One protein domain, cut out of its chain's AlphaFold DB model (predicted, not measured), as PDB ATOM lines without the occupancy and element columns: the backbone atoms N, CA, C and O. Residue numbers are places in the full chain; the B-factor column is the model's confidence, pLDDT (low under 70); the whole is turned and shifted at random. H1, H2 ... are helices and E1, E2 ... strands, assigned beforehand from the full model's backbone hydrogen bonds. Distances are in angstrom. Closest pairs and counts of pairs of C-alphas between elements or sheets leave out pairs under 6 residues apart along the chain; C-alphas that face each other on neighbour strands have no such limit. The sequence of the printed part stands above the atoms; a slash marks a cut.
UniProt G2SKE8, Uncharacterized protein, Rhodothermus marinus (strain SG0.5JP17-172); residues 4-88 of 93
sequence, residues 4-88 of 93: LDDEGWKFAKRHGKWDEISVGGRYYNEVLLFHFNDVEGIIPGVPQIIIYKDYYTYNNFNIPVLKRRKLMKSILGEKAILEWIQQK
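This is residues 4 to 88 of the 93 residues of an uncharacterized protein of Rhodothermus marinus (strain SG0.5JP17-172) (UniProt G2SKE8). The model is a long two-stranded hairpin, E1 and E2, which makes the longest axis, with helix H3 turned off to one side at the end where E1 begins and E2 ends. The other two helices, H1 and H2, are set loosely off the hairpin, apart from each other and joined by a long link, and residues 13 to 18 stand free. The printed part has 85 residues, with three named helices and two named strands in the order H1, H2, E1, E2, H3; the sheet has the order E1 - E2 and is antiparallel. The class is mixed, helices and strands. The whole is loose, with a radius of gyration of the C-alphas of 14.9 A, and elongated, spanning 46 by 30 by 22 A.

Start at the sheet, where E1, residues 48 to 58, and E2, residues 64 to 76, are antiparallel neighbours and form a hairpin, with 163 degrees between their directions. At one end you find C-alphas 48 and 76 facing each other at 4.5 A, and at the other 58 and 64 at 4.6 A. Look between the strands for N 51 and O 73, 2.8 A apart, and N 57 and O 65, 2.9 A apart, both within hydrogen-bond range. E2 bends by 71 degrees at residue 67. Next look at H3, residues 78 to 86: its closest C-alphas to E2 are those of Ile 75 and Ile 81, 6.2 A apart, and to E1 those of Ile 49 and Ile 81, 7.2 A apart. Farther out, H1, residues 4 to 15, is apart from E1, E2 and H3. H2, residues 30 to 38, is apart from H1, E2 and H3. Every O i to N i+4 pair is within hydrogen-bond range in H1, H2 and H3. In the long link before H2, residues 22 to 23 pair with 26 to 27, antiparallel.

Find C-alpha 48 at (2.135, -16.016, -1.805); from there E1 runs 31.5 A to C-alpha 58 at (-4.271, -37.685, -23.695). E2, residues 64 to 76, runs 30.8 A. H1, residues 4 to 15, begins at C-alpha 4, (-3.590, -3.947, 1.059), and is 17.2 A long. H2, residues 30 to 38, measures 12.1 A, and H3, residues 78 to 86, 12.3 A.

The C-alphas farthest apart are those of Leu 4 and Asn 60, 47.1 A. The printed part has no cut. The link from H1 to H2 is long, with 14 residues. Mean pLDDT of the printed part is 77.9; 27 residues are under 70, among them 4 to 8, 22 to 30 and 37 to 45.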
ATOM      1  N   LEU A   4      -4.184  -2.621   1.267       51.03
ATOM      2  CA  LEU A   4      -3.590  -3.947   1.059       51.03
ATOM      3  C   LEU A   4      -3.766  -4.462  -0.380       51.03
ATOM      4  O   LEU A   4      -2.864  -5.113  -0.913       51.03
ATOM      5  N   ASP A   5      -4.882  -4.127  -1.035       56.88
ATOM      6  CA  ASP A   5      -5.149  -4.531  -2.420       56.88
ATOM      7  C   ASP A   5      -4.146  -3.870  -3.380       56.88
ATOM      8  O   ASP A   5      -3.667  -4.485  -4.336       56.88
ATOM      9  N   ASP A   6      -3.772  -2.623  -3.094       66.19
ATOM     10  CA  ASP A   6      -2.865  -1.846  -3.934       66.19
ATOM     11  C   ASP A   6      -1.420  -2.359  -3.885       66.19
ATOM     12  O   ASP A   6      -0.712  -2.293  -4.895       66.19
ATOM     13  N   GLU A   7      -0.952  -2.877  -2.747       68.00
ATOM     14  CA  GLU A   7       0.418  -3.390  -2.625       68.00
ATOM     15  C   GLU A   7       0.606  -4.726  -3.344       68.00
ATOM     16  O   GLU A   7       1.571  -4.873  -4.102       68.00
ATOM     17  N   GLY A   8      -0.352  -5.651  -3.212       68.44
ATOM     18  CA  GLY A   8      -0.331  -6.932  -3.927       68.44
ATOM     19  C   GLY A   8      -0.319  -6.744  -5.446       68.44
ATOM     20  O   GLY A   8       0.507  -7.333  -6.149       68.44
ATOM     21  N   TRP A   9      -1.154  -5.837  -5.964       74.19
ATOM     22  CA  TRP A   9      -1.165  -5.511  -7.393       74.19
ATOM     23  C   TRP A   9       0.107  -4.800  -7.863       74.19
ATOM     24  O   TRP A   9       0.605  -5.093  -8.955       74.19
ATOM     25  N   LYS A  10       0.663  -3.878  -7.066       77.81
ATOM     26  CA  LYS A  10       1.947  -3.229  -7.383       77.81
ATOM     27  C   LYS A  10       3.092  -4.239  -7.403       77.81
ATOM     28  O   LYS A  10       3.984  -4.093  -8.236       77.81
ATOM     29  N   PHE A  11       3.087  -5.228  -6.512       75.00
ATOM     30  CA  PHE A  11       4.075  -6.303  -6.494       75.00
ATOM     31  C   PHE A  11       3.948  -7.178  -7.746       75.00
ATOM     32  O   PHE A  11       4.912  -7.322  -8.498       75.00
ATOM     33  N   ALA A  12       2.740  -7.665  -8.049       75.88
ATOM     34  CA  ALA A  12       2.498  -8.501  -9.223       75.88
ATOM     35  C   ALA A  12       2.936  -7.809 -10.528       75.88
ATOM     36  O   ALA A  12       3.661  -8.404 -11.327       75.88
ATOM     37  N   LYS A  13       2.581  -6.526 -10.709       77.69
ATOM     38  CA  LYS A  13       2.965  -5.732 -11.891       77.69
ATOM     39  C   LYS A  13       4.472  -5.499 -12.012       77.69
ATOM     40  O   LYS A  13       4.979  -5.454 -13.128       77.69
ATOM     41  N   ARG A  14       5.187  -5.339 -10.893       79.94
ATOM     42  CA  ARG A  14       6.647  -5.131 -10.885       79.94
ATOM     43  C   ARG A  14       7.424  -6.375 -11.308       79.94
ATOM     44  O   ARG A  14       8.507  -6.238 -11.869       79.94
ATOM     45  N   HIS A  15       6.887  -7.563 -11.036       71.19
ATOM     46  CA  HIS A  15       7.655  -8.808 -11.084       71.19
ATOM     47  C   HIS A  15       7.288  -9.772 -12.228       71.19
ATOM     48  O   HIS A  15       7.896 -10.834 -12.317       71.19
ATOM     49  N   GLY A  16       6.409  -9.390 -13.166       68.44
ATOM     50  CA  GLY A  16       6.402  -9.990 -14.509       68.44
ATOM     51  C   GLY A  16       5.066 -10.533 -15.019       68.44
ATOM     52  O   GLY A  16       3.995 -10.022 -14.695       68.44
ATOM     53  N   LYS A  17       5.163 -11.535 -15.907       68.00
ATOM     54  CA  LYS A  17       4.040 -12.237 -16.544       68.00
ATOM     55  C   LYS A  17       3.746 -13.508 -15.753       68.00
ATOM     56  O   LYS A  17       4.471 -14.488 -15.882       68.00
ATOM     57  N   TRP A  18       2.716 -13.452 -14.924       72.88
ATOM     58  CA  TRP A  18       2.249 -14.578 -14.125       72.88
ATOM     59  C   TRP A  18       1.221 -15.384 -14.910       72.88
ATOM     60  O   TRP A  18       0.396 -14.794 -15.609       72.88
ATOM     61  N   ASP A  19       1.244 -16.707 -14.762       68.88
ATOM     62  CA  ASP A  19       0.202 -17.574 -15.324       68.88
ATOM     63  C   ASP A  19      -1.147 -17.353 -14.615       68.88
ATOM     64  O   ASP A  19      -2.202 -17.435 -15.240       68.88
ATOM     65  N   GLU A  20      -1.118 -17.013 -13.318       71.44
ATOM     66  CA  GLU A  20      -2.302 -16.739 -12.500       71.44
ATOM     67  C   GLU A  20      -1.981 -15.820 -11.310       71.44
ATOM     68  O   GLU A  20      -0.876 -15.860 -10.768       71.44
ATOM     69  N   ILE A  21      -2.942 -14.982 -10.896       70.31
ATOM     70  CA  ILE A  21      -2.795 -14.017  -9.791       70.31
ATOM     71  C   ILE A  21      -4.055 -14.045  -8.905       70.31
ATOM     72  O   ILE A  21      -5.178 -14.068  -9.414       70.31
ATOM     73  N   SER A  22      -3.867 -13.981  -7.582       69.38
ATOM     74  CA  SER A  22      -4.918 -13.714  -6.587       69.38
ATOM     75  C   SER A  22      -4.458 -12.622  -5.621       69.38
ATOM     76  O   SER A  22      -3.306 -12.624  -5.188       69.38
ATOM     77  N   VAL A  23      -5.346 -11.674  -5.306       69.25
ATOM     78  CA  VAL A  23      -5.093 -10.560  -4.373       69.25
ATOM     79  C   VAL A  23      -6.353 -10.328  -3.538       69.25
ATOM     80  O   VAL A  23      -7.440 -10.196  -4.102       69.25
ATOM     81  N   GLY A  24      -6.225 -10.290  -2.206       58.25
ATOM     82  CA  GLY A  24      -7.325  -9.909  -1.300       58.25
ATOM     83  C   GLY A  24      -8.572 -10.805  -1.380       58.25
ATOM     84  O   GLY A  24      -9.683 -10.354  -1.129       58.25
ATOM     85  N   GLY A  25      -8.409 -12.061  -1.806       61.12
ATOM     86  CA  GLY A  25      -9.499 -13.018  -2.020       61.12
ATOM     87  C   GLY A  25     -10.318 -12.826  -3.294       61.12
ATOM     88  O   GLY A  25     -11.357 -13.463  -3.470       61.12
ATOM     89  N   ARG A  26      -9.828 -11.999  -4.223       63.28
ATOM     90  CA  ARG A  26     -10.284 -11.993  -5.613       63.28
ATOM     91  C   ARG A  26      -9.364 -12.872  -6.441       63.28
ATOM     92  O   ARG A  26      -8.152 -12.661  -6.471       63.28
ATOM     93  N   TYR A  27      -9.965 -13.821  -7.143       64.25
ATOM     94  CA  TYR A  27      -9.261 -14.778  -7.983       64.25
ATOM     95  C   TYR A  27      -9.465 -14.431  -9.447       64.25
ATOM     96  O   TYR A  27     -10.579 -14.119  -9.863       64.25
ATOM     97  N   TYR A  28      -8.394 -14.508 -10.232       61.53
ATOM     98  CA  TYR A  28      -8.483 -14.348 -11.682       61.53
ATOM     99  C   TYR A  28      -8.705 -15.686 -12.417       61.53
ATOM    100  O   TYR A  28      -8.731 -15.706 -13.644       61.53
ATOM    101  N   ASN A  29      -8.854 -16.800 -11.681       65.38
ATOM    102  CA  ASN A  29      -9.088 -18.152 -12.201       65.38
ATOM    103  C   ASN A  29      -9.570 -19.099 -11.068       65.38
ATOM    104  O   ASN A  29      -9.380 -18.839  -9.879       65.38
ATOM    105  N   GLU A  30     -10.229 -20.192 -11.450       66.00
ATOM    106  CA  GLU A  30     -10.792 -21.238 -10.590       66.00
ATOM    107  C   GLU A  30      -9.732 -22.062  -9.849       66.00
ATOM    108  O   GLU A  30     -10.032 -22.675  -8.831       66.00
ATOM    109  N   VAL A  31      -8.488 -22.087 -10.329       72.12
ATOM    110  CA  VAL A  31      -7.412 -22.906  -9.751       72.12
ATOM    111  C   VAL A  31      -7.014 -22.427  -8.360       72.12
ATOM    112  O   VAL A  31      -6.973 -23.234  -7.428       72.12
ATOM    113  N   LEU A  32      -6.733 -21.133  -8.196       71.06
ATOM    114  CA  LEU A  32      -6.455 -20.575  -6.875       71.06
ATOM    115  C   LEU A  32      -7.700 -20.650  -5.989       71.06
ATOM    116  O   LEU A  32      -7.578 -21.022  -4.826       71.06
ATOM    117  N   LEU A  33      -8.892 -20.398  -6.541       68.56
ATOM    118  CA  LEU A  33     -10.148 -20.554  -5.802       68.56
ATOM    119  C   LEU A  33     -10.302 -21.980  -5.243       68.56
ATOM    120  O   LEU A  33     -10.586 -22.143  -4.062       68.56
ATOM    121  N   PHE A  34     -10.060 -23.008  -6.060       72.12
ATOM    122  CA  PHE A  34     -10.093 -24.408  -5.638       72.12
ATOM    123  C   PHE A  34      -9.058 -24.686  -4.544       72.12
ATOM    124  O   PHE A  34      -9.384 -25.293  -3.529       72.12
ATOM    125  N   HIS A  35      -7.830 -24.185  -4.703       75.69
ATOM    126  CA  HIS A  35      -6.794 -24.380  -3.696       75.69
ATOM    127  C   HIS A  35      -7.172 -23.810  -2.329       75.69
ATOM    128  O   HIS A  35      -7.011 -24.497  -1.328       75.69
ATOM    129  N   PHE A  36      -7.668 -22.576  -2.264       71.38
ATOM    130  CA  PHE A  36      -8.023 -21.963  -0.982       71.38
ATOM    131  C   PHE A  36      -9.359 -22.468  -0.424       71.38
ATOM    132  O   PHE A  36      -9.562 -22.416   0.788       71.38
ATOM    133  N   ASN A  37     -10.241 -23.004  -1.271       68.88
ATOM    134  CA  ASN A  37     -11.430 -23.723  -0.814       68.88
ATOM    135  C   ASN A  37     -11.070 -25.060  -0.145       68.88
ATOM    136  O   ASN A  37     -11.711 -25.427   0.837       68.88
ATOM    137  N   ASP A  38     -10.039 -25.759  -0.631       64.81
ATOM    138  CA  ASP A  38      -9.536 -26.999  -0.018       64.81
ATOM    139  C   ASP A  38      -8.694 -26.738   1.246       64.81
ATOM    140  O   ASP A  38      -8.640 -27.572   2.150       64.81
ATOM    141  N   VAL A  39      -8.019 -25.587   1.323       58.56
ATOM    142  CA  VAL A  39      -7.153 -25.202   2.450       58.56
ATOM    143  C   VAL A  39      -7.930 -24.295   3.407       58.56
ATOM    144  O   VAL A  39      -7.690 -23.096   3.441       58.56
ATOM    145  N   GLU A  40      -8.894 -24.868   4.139       54.41
ATOM    146  CA  GLU A  40      -9.657 -24.271   5.262       54.41
ATOM    147  C   GLU A  40      -9.737 -22.722   5.297       54.41
ATOM    148  O   GLU A  40      -9.440 -22.087   6.306       54.41
ATOM    149  N   GLY A  41     -10.144 -22.087   4.192       52.38
ATOM    150  CA  GLY A  41     -10.624 -20.702   4.149       52.38
ATOM    151  C   GLY A  41      -9.645 -19.572   4.507       52.38
ATOM    152  O   GLY A  41     -10.083 -18.422   4.557       52.38
ATOM    153  N   ILE A  42      -8.351 -19.826   4.741       57.84
ATOM    154  CA  ILE A  42      -7.400 -18.750   5.074       57.84
ATOM    155  C   ILE A  42      -6.685 -18.285   3.812       57.84
ATOM    156  O   ILE A  42      -5.658 -18.825   3.402       57.84
ATOM    157  N   ILE A  43      -7.227 -17.225   3.218       64.06
ATOM    158  CA  ILE A  43      -6.539 -16.444   2.194       64.06
ATOM    159  C   ILE A  43      -5.551 -15.537   2.928       64.06
ATOM    160  O   ILE A  43      -5.976 -14.678   3.708       64.06
ATOM    161  N   PRO A  44      -4.240 -15.708   2.739       65.12
ATOM    162  CA  PRO A  44      -3.282 -14.900   3.463       65.12
ATOM    163  C   PRO A  44      -3.327 -13.442   2.999       65.12
ATOM    164  O   PRO A  44      -3.320 -13.149   1.806       65.12
ATOM    165  N   GLY A  45      -3.279 -12.512   3.954       67.69
ATOM    166  CA  GLY A  45      -3.131 -11.074   3.692       67.69
ATOM    167  C   GLY A  45      -1.718 -10.655   3.260       67.69
ATOM    168  O   GLY A  45      -1.376  -9.481   3.352       67.69
ATOM    169  N   VAL A  46      -0.877 -11.605   2.845       73.19
ATOM    170  CA  VAL A  46       0.505 -11.382   2.404       73.19
ATOM    171  C   VAL A  46       0.745 -12.086   1.066       73.19
ATOM    172  O   VAL A  46       0.066 -13.076   0.779       73.19
ATOM    173  N   PRO A  47       1.713 -11.630   0.250       77.81
ATOM    174  CA  PRO A  47       2.023 -12.269  -1.025       77.81
ATOM    175  C   PRO A  47       2.346 -13.756  -0.862       77.81
ATOM    176  O   PRO A  47       3.037 -14.147   0.079       77.81
ATOM    177  N   GLN A  48       1.887 -14.578  -1.803       81.50
ATOM    178  CA  GLN A  48       2.135 -16.016  -1.805       81.50
ATOM    179  C   GLN A  48       2.460 -16.499  -3.221       81.50
ATOM    180  O   GLN A  48       1.825 -16.079  -4.185       81.50
ATOM    181  N   ILE A  49       3.430 -17.408  -3.343       83.00
ATOM    182  CA  ILE A  49       3.707 -18.160  -4.573       83.00
ATOM    183  C   ILE A  49       3.325 -19.614  -4.339       83.00
ATOM    184  O   ILE A  49       3.790 -20.233  -3.381       83.00
ATOM    185  N   ILE A  50       2.522 -20.173  -5.241       85.44
ATOM    186  CA  ILE A  50       2.081 -21.566  -5.185       85.44
ATOM    187  C   ILE A  50       2.410 -22.224  -6.518       85.44
ATOM    188  O   ILE A  50       2.069 -21.704  -7.575       85.44
ATOM    189  N   ILE A  51       3.110 -23.355  -6.469       86.06
ATOM    190  CA  ILE A  51       3.573 -24.068  -7.658       86.06
ATOM    191  C   ILE A  51       3.036 -25.481  -7.617       86.06
ATOM    192  O   ILE A  51       3.248 -26.217  -6.646       86.06
ATOM    193  N   TYR A  52       2.419 -25.881  -8.719       86.62
ATOM    194  CA  TYR A  52       1.927 -27.230  -8.912       86.62
ATOM    195  C   TYR A  52       2.644 -27.933 -10.055       86.62
ATOM    196  O   TYR A  52       3.125 -27.312 -10.999       86.62
ATOM    197  N   LYS A  53       2.682 -29.261  -9.965       88.31
ATOM    198  CA  LYS A  53       3.037 -30.143 -11.068       88.31
ATOM    199  C   LYS A  53       1.781 -30.826 -11.574       88.31
ATOM    200  O   LYS A  53       1.120 -31.560 -10.831       88.31
ATOM    201  N   ASP A  54       1.508 -30.600 -12.847       90.06
ATOM    202  CA  ASP A  54       0.345 -31.139 -13.529       90.06
ATOM    203  C   ASP A  54       0.686 -32.451 -14.230       90.06
ATOM    204  O   ASP A  54       1.737 -32.607 -14.854       90.06
ATOM    205  N   TYR A  55      -0.220 -33.414 -14.104       90.00
ATOM    206  CA  TYR A  55      -0.145 -34.715 -14.746       90.00
ATOM    207  C   TYR A  55      -1.312 -34.828 -15.716       90.00
ATOM    208  O   TYR A  55      -2.475 -34.909 -15.306       90.00
ATOM    209  N   TYR A  56      -0.978 -34.849 -17.000       92.81
ATOM    210  CA  TYR A  56      -1.937 -34.928 -18.090       92.81
ATOM    211  C   TYR A  56      -2.062 -36.358 -18.613       92.81
ATOM    212  O   TYR A  56      -1.101 -37.128 -18.618       92.81
ATOM    213  N   THR A  57      -3.252 -36.697 -19.089       93.94
ATOM    214  CA  THR A  57      -3.501 -37.845 -19.965       93.94
ATOM    215  C   THR A  57      -4.043 -37.345 -21.289       93.94
ATOM    216  O   THR A  57      -4.746 -36.343 -21.312       93.94
ATOM    217  N   TYR A  58      -3.763 -38.050 -22.376       93.81
ATOM    218  CA  TYR A  58      -4.271 -37.685 -23.695       93.81
ATOM    219  C   TYR A  58      -5.474 -38.558 -24.030       93.81
ATOM    220  O   TYR A  58      -5.439 -39.771 -23.817       93.81
ATOM    221  N   ASN A  59      -6.553 -37.940 -24.507       90.75
ATOM    222  CA  ASN A  59      -7.716 -38.680 -24.991       90.75
ATOM    223  C   ASN A  59      -7.488 -39.200 -26.427       90.75
ATOM    224  O   ASN A  59      -6.450 -38.949 -27.039       90.75
ATOM    225  N   ASN A  60      -8.488 -39.881 -26.994       93.56
ATOM    226  CA  ASN A  60      -8.433 -40.420 -28.363       93.56
ATOM    227  C   ASN A  60      -8.263 -39.344 -29.457       93.56
ATOM    228  O   ASN A  60      -7.950 -39.678 -30.593       93.56
ATOM    229  N   PHE A  61      -8.461 -38.066 -29.123       92.94
ATOM    230  CA  PHE A  61      -8.271 -36.917 -30.010       92.94
ATOM    231  C   PHE A  61      -6.943 -36.186 -29.749       92.94
ATOM    232  O   PHE A  61      -6.743 -35.082 -30.246       92.94
ATOM    233  N   ASN A  62      -6.043 -36.781 -28.957       89.12
ATOM    234  CA  ASN A  62      -4.770 -36.193 -28.534       89.12
ATOM    235  C   ASN A  62      -4.914 -34.848 -27.793       89.12
ATOM    236  O   ASN A  62      -4.006 -34.019 -27.790       89.12
ATOM    237  N   ILE A  63      -6.057 -34.628 -27.141       90.06
ATOM    238  CA  ILE A  63      -6.290 -33.448 -26.307       90.06
ATOM    239  C   ILE A  63      -5.768 -33.762 -24.897       90.06
ATOM    240  O   ILE A  63      -6.175 -34.782 -24.325       90.06
ATOM    241  N   PRO A  64      -4.883 -32.925 -24.323       90.06
ATOM    242  CA  PRO A  64      -4.407 -33.107 -22.960       90.06
ATOM    243  C   PRO A  64      -5.539 -32.828 -21.966       90.06
ATOM    244  O   PRO A  64      -6.138 -31.756 -21.953       90.06
ATOM    245  N   VAL A  65      -5.806 -33.797 -21.101       89.44
ATOM    246  CA  VAL A  65      -6.768 -33.714 -20.002       89.44
ATOM    247  C   VAL A  65      -5.993 -33.772 -18.694       89.44
ATOM    248  O   VAL A  65      -5.236 -34.718 -18.459       89.44
ATOM    249  N   LEU A  66      -6.162 -32.762 -17.841       86.62
ATOM    250  CA  LEU A  66      -5.547 -32.733 -16.516       86.62
ATOM    251  C   LEU A  66      -6.150 -33.853 -15.654       86.62
ATOM    252  O   LEU A  66      -7.329 -33.812 -15.318       86.62
ATOM    253  N   LYS A  67      -5.347 -34.860 -15.292       88.81
ATOM    254  CA  LYS A  67      -5.787 -35.995 -14.460       88.81
ATOM    255  C   LYS A  67      -5.511 -35.758 -12.982       88.81
ATOM    256  O   LYS A  67      -6.289 -36.161 -12.123       88.81
ATOM    257  N   ARG A  68      -4.346 -35.185 -12.679       86.81
ATOM    258  CA  ARG A  68      -3.901 -34.939 -11.307       86.81
ATOM    259  C   ARG A  68      -3.032 -33.700 -11.258       86.81
ATOM    260  O   ARG A  68      -2.187 -33.498 -12.123       86.81
ATOM    261  N   ARG A  69      -3.167 -32.953 -10.172       87.69
ATOM    262  CA  ARG A  69      -2.288 -31.854  -9.797       87.69
ATOM    263  C   ARG A  69      -1.619 -32.184  -8.464       87.69
ATOM    264  O   ARG A  69      -2.271 -32.704  -7.564       87.69
ATOM    265  N   LYS A  70      -0.312 -31.947  -8.344       86.69
ATOM    266  CA  LYS A  70       0.440 -32.119  -7.090       86.69
ATOM    267  C   LYS A  70       1.022 -30.777  -6.670       86.69
ATOM    268  O   LYS A  70       1.742 -30.170  -7.457       86.69
ATOM    269  N   LEU A  71       0.748 -30.339  -5.443       86.56
ATOM    270  CA  LEU A  71       1.415 -29.176  -4.859       86.56
ATOM    271  C   LEU A  71       2.911 -29.479  -4.710       86.56
ATOM    272  O   LEU A  71       3.291 -30.450  -4.055       86.56
ATOM    273  N   MET A  72       3.750 -28.668  -5.347       89.19
ATOM    274  CA  MET A  72       5.208 -28.800  -5.297       89.19
ATOM    275  C   MET A  72       5.813 -27.824  -4.295       89.19
ATOM    276  O   MET A  72       6.744 -28.172  -3.573       89.19
ATOM    277  N   LYS A  73       5.305 -26.591  -4.258       88.31
ATOM    278  CA  LYS A  73       5.847 -25.527  -3.413       88.31
ATOM    279  C   LYS A  73       4.740 -24.543  -3.048       88.31
ATOM    280  O   LYS A  73       3.906 -24.227  -3.889       88.31
ATOM    281  N   SER A  74       4.770 -24.046  -1.819       88.00
ATOM    282  CA  SER A  74       3.969 -22.914  -1.358       88.00
ATOM    283  C   SER A  74       4.884 -22.024  -0.522       88.00
ATOM    284  O   SER A  74       5.519 -22.511   0.414       88.00
ATOM    285  N   ILE A  75       5.044 -20.766  -0.919       88.19
ATOM    286  CA  ILE A  75       5.949 -19.799  -0.288       88.19
ATOM    287  C   ILE A  75       5.111 -18.605   0.116       88.19
ATOM    288  O   ILE A  75       4.480 -17.988  -0.739       88.19
ATOM    289  N   LEU A  76       5.118 -18.290   1.405       86.25
ATOM    290  CA  LEU A  76       4.277 -17.257   1.982       86.25
ATOM    291  C   LEU A  76       5.118 -16.088   2.498       86.25
ATOM    292  O   LEU A  76       6.077 -16.289   3.242       86.25
ATOM    293  N   GLY A  77       4.718 -14.872   2.140       85.00
ATOM    294  CA  GLY A  77       5.346 -13.626   2.555       85.00
ATOM    295  C   GLY A  77       6.438 -13.142   1.601       85.00
ATOM    296  O   GLY A  77       7.220 -13.916   1.049       85.00
ATOM    297  N   GLU A  78       6.520 -11.820   1.451       85.44
ATOM    298  CA  GLU A  78       7.446 -11.150   0.529       85.44
ATOM    299  C   GLU A  78       8.910 -11.536   0.776       85.44
ATOM    300  O   GLU A  78       9.618 -11.900  -0.160       85.44
ATOM    301  N   LYS A  79       9.359 -11.536   2.037       89.31
ATOM    302  CA  LYS A  79      10.743 -11.889   2.387       89.31
ATOM    303  C   LYS A  79      11.118 -13.297   1.908       89.31
ATOM    304  O   LYS A  79      12.155 -13.466   1.272       89.31
ATOM    305  N   ALA A  80      10.266 -14.289   2.169       88.44
ATOM    306  CA  ALA A  80      10.516 -15.674   1.775       88.44
ATOM    307  C   ALA A  80      10.503 -15.846   0.248       88.44
ATOM    308  O   ALA A  80      11.297 -16.607  -0.306       88.44
ATOM    309  N   ILE A  81       9.629 -15.107  -0.442       89.06
ATOM    310  CA  ILE A  81       9.590 -15.062  -1.906       89.06
ATOM    311  C   ILE A  81      10.897 -14.487  -2.464       89.06
ATOM    312  O   ILE A  81      11.487 -15.081  -3.366       89.06
ATOM    313  N   LEU A  82      11.378 -13.369  -1.917       89.06
ATOM    314  CA  LEU A  82      12.625 -12.739  -2.356       89.06
ATOM    315  C   LEU A  82      13.835 -13.650  -2.123       89.06
ATOM    316  O   LEU A  82      14.662 -13.797  -3.022       89.06
ATOM    317  N   GLU A  83      13.919 -14.308  -0.967       93.62
ATOM    318  CA  GLU A  83      14.970 -15.292  -0.675       93.62
ATOM    319  C   GLU A  83      14.934 -16.471  -1.661       93.62
ATOM    320  O   GLU A  83      15.971 -16.885  -2.183       93.62
ATOM    321  N   TRP A  84      13.745 -16.986  -1.984       92.75
ATOM    322  CA  TRP A  84      13.590 -18.070  -2.955       92.75
ATOM    323  C   TRP A  84      14.021 -17.660  -4.370       92.75
ATOM    324  O   TRP A  84      14.709 -18.427  -5.049       92.75
ATOM    325  N   ILE A  85      13.689 -16.436  -4.794       88.12
ATOM    326  CA  ILE A  85      14.145 -15.869  -6.071       88.12
ATOM    327  C   ILE A  85      15.674 -15.721  -6.081       88.12
ATOM    328  O   ILE A  85      16.321 -16.115  -7.051       88.12
ATOM    329  N   GLN A  86      16.274 -15.219  -4.996       93.00
ATOM    330  CA  GLN A  86      17.732 -15.083  -4.864       93.00
ATOM    331  C   GLN A  86      18.456 -16.434  -4.948       93.00
ATOM    332  O   GLN A  86      19.541 -16.523  -5.520       93.00
ATOM    333  N   GLN A  87      17.829 -17.504  -4.456       92.69
ATOM    334  CA  GLN A  87      18.325 -18.878  -4.581       92.69
ATOM    335  C   GLN A  87      18.103 -19.493  -5.976       92.69
ATOM    336  O   GLN A  87      18.371 -20.679  -6.166       92.69
ATOM    337  N   LYS A  88      17.651 -18.707  -6.965       90.00
ATOM    338  CA  LYS A  88      17.302 -19.147  -8.327       90.00
ATOM    339  C   LYS A  88      16.146 -20.149  -8.366       90.00
ATOM    340  O   LYS A  88      16.162 -21.090  -9.156       90.00
TER     341      LYS A  88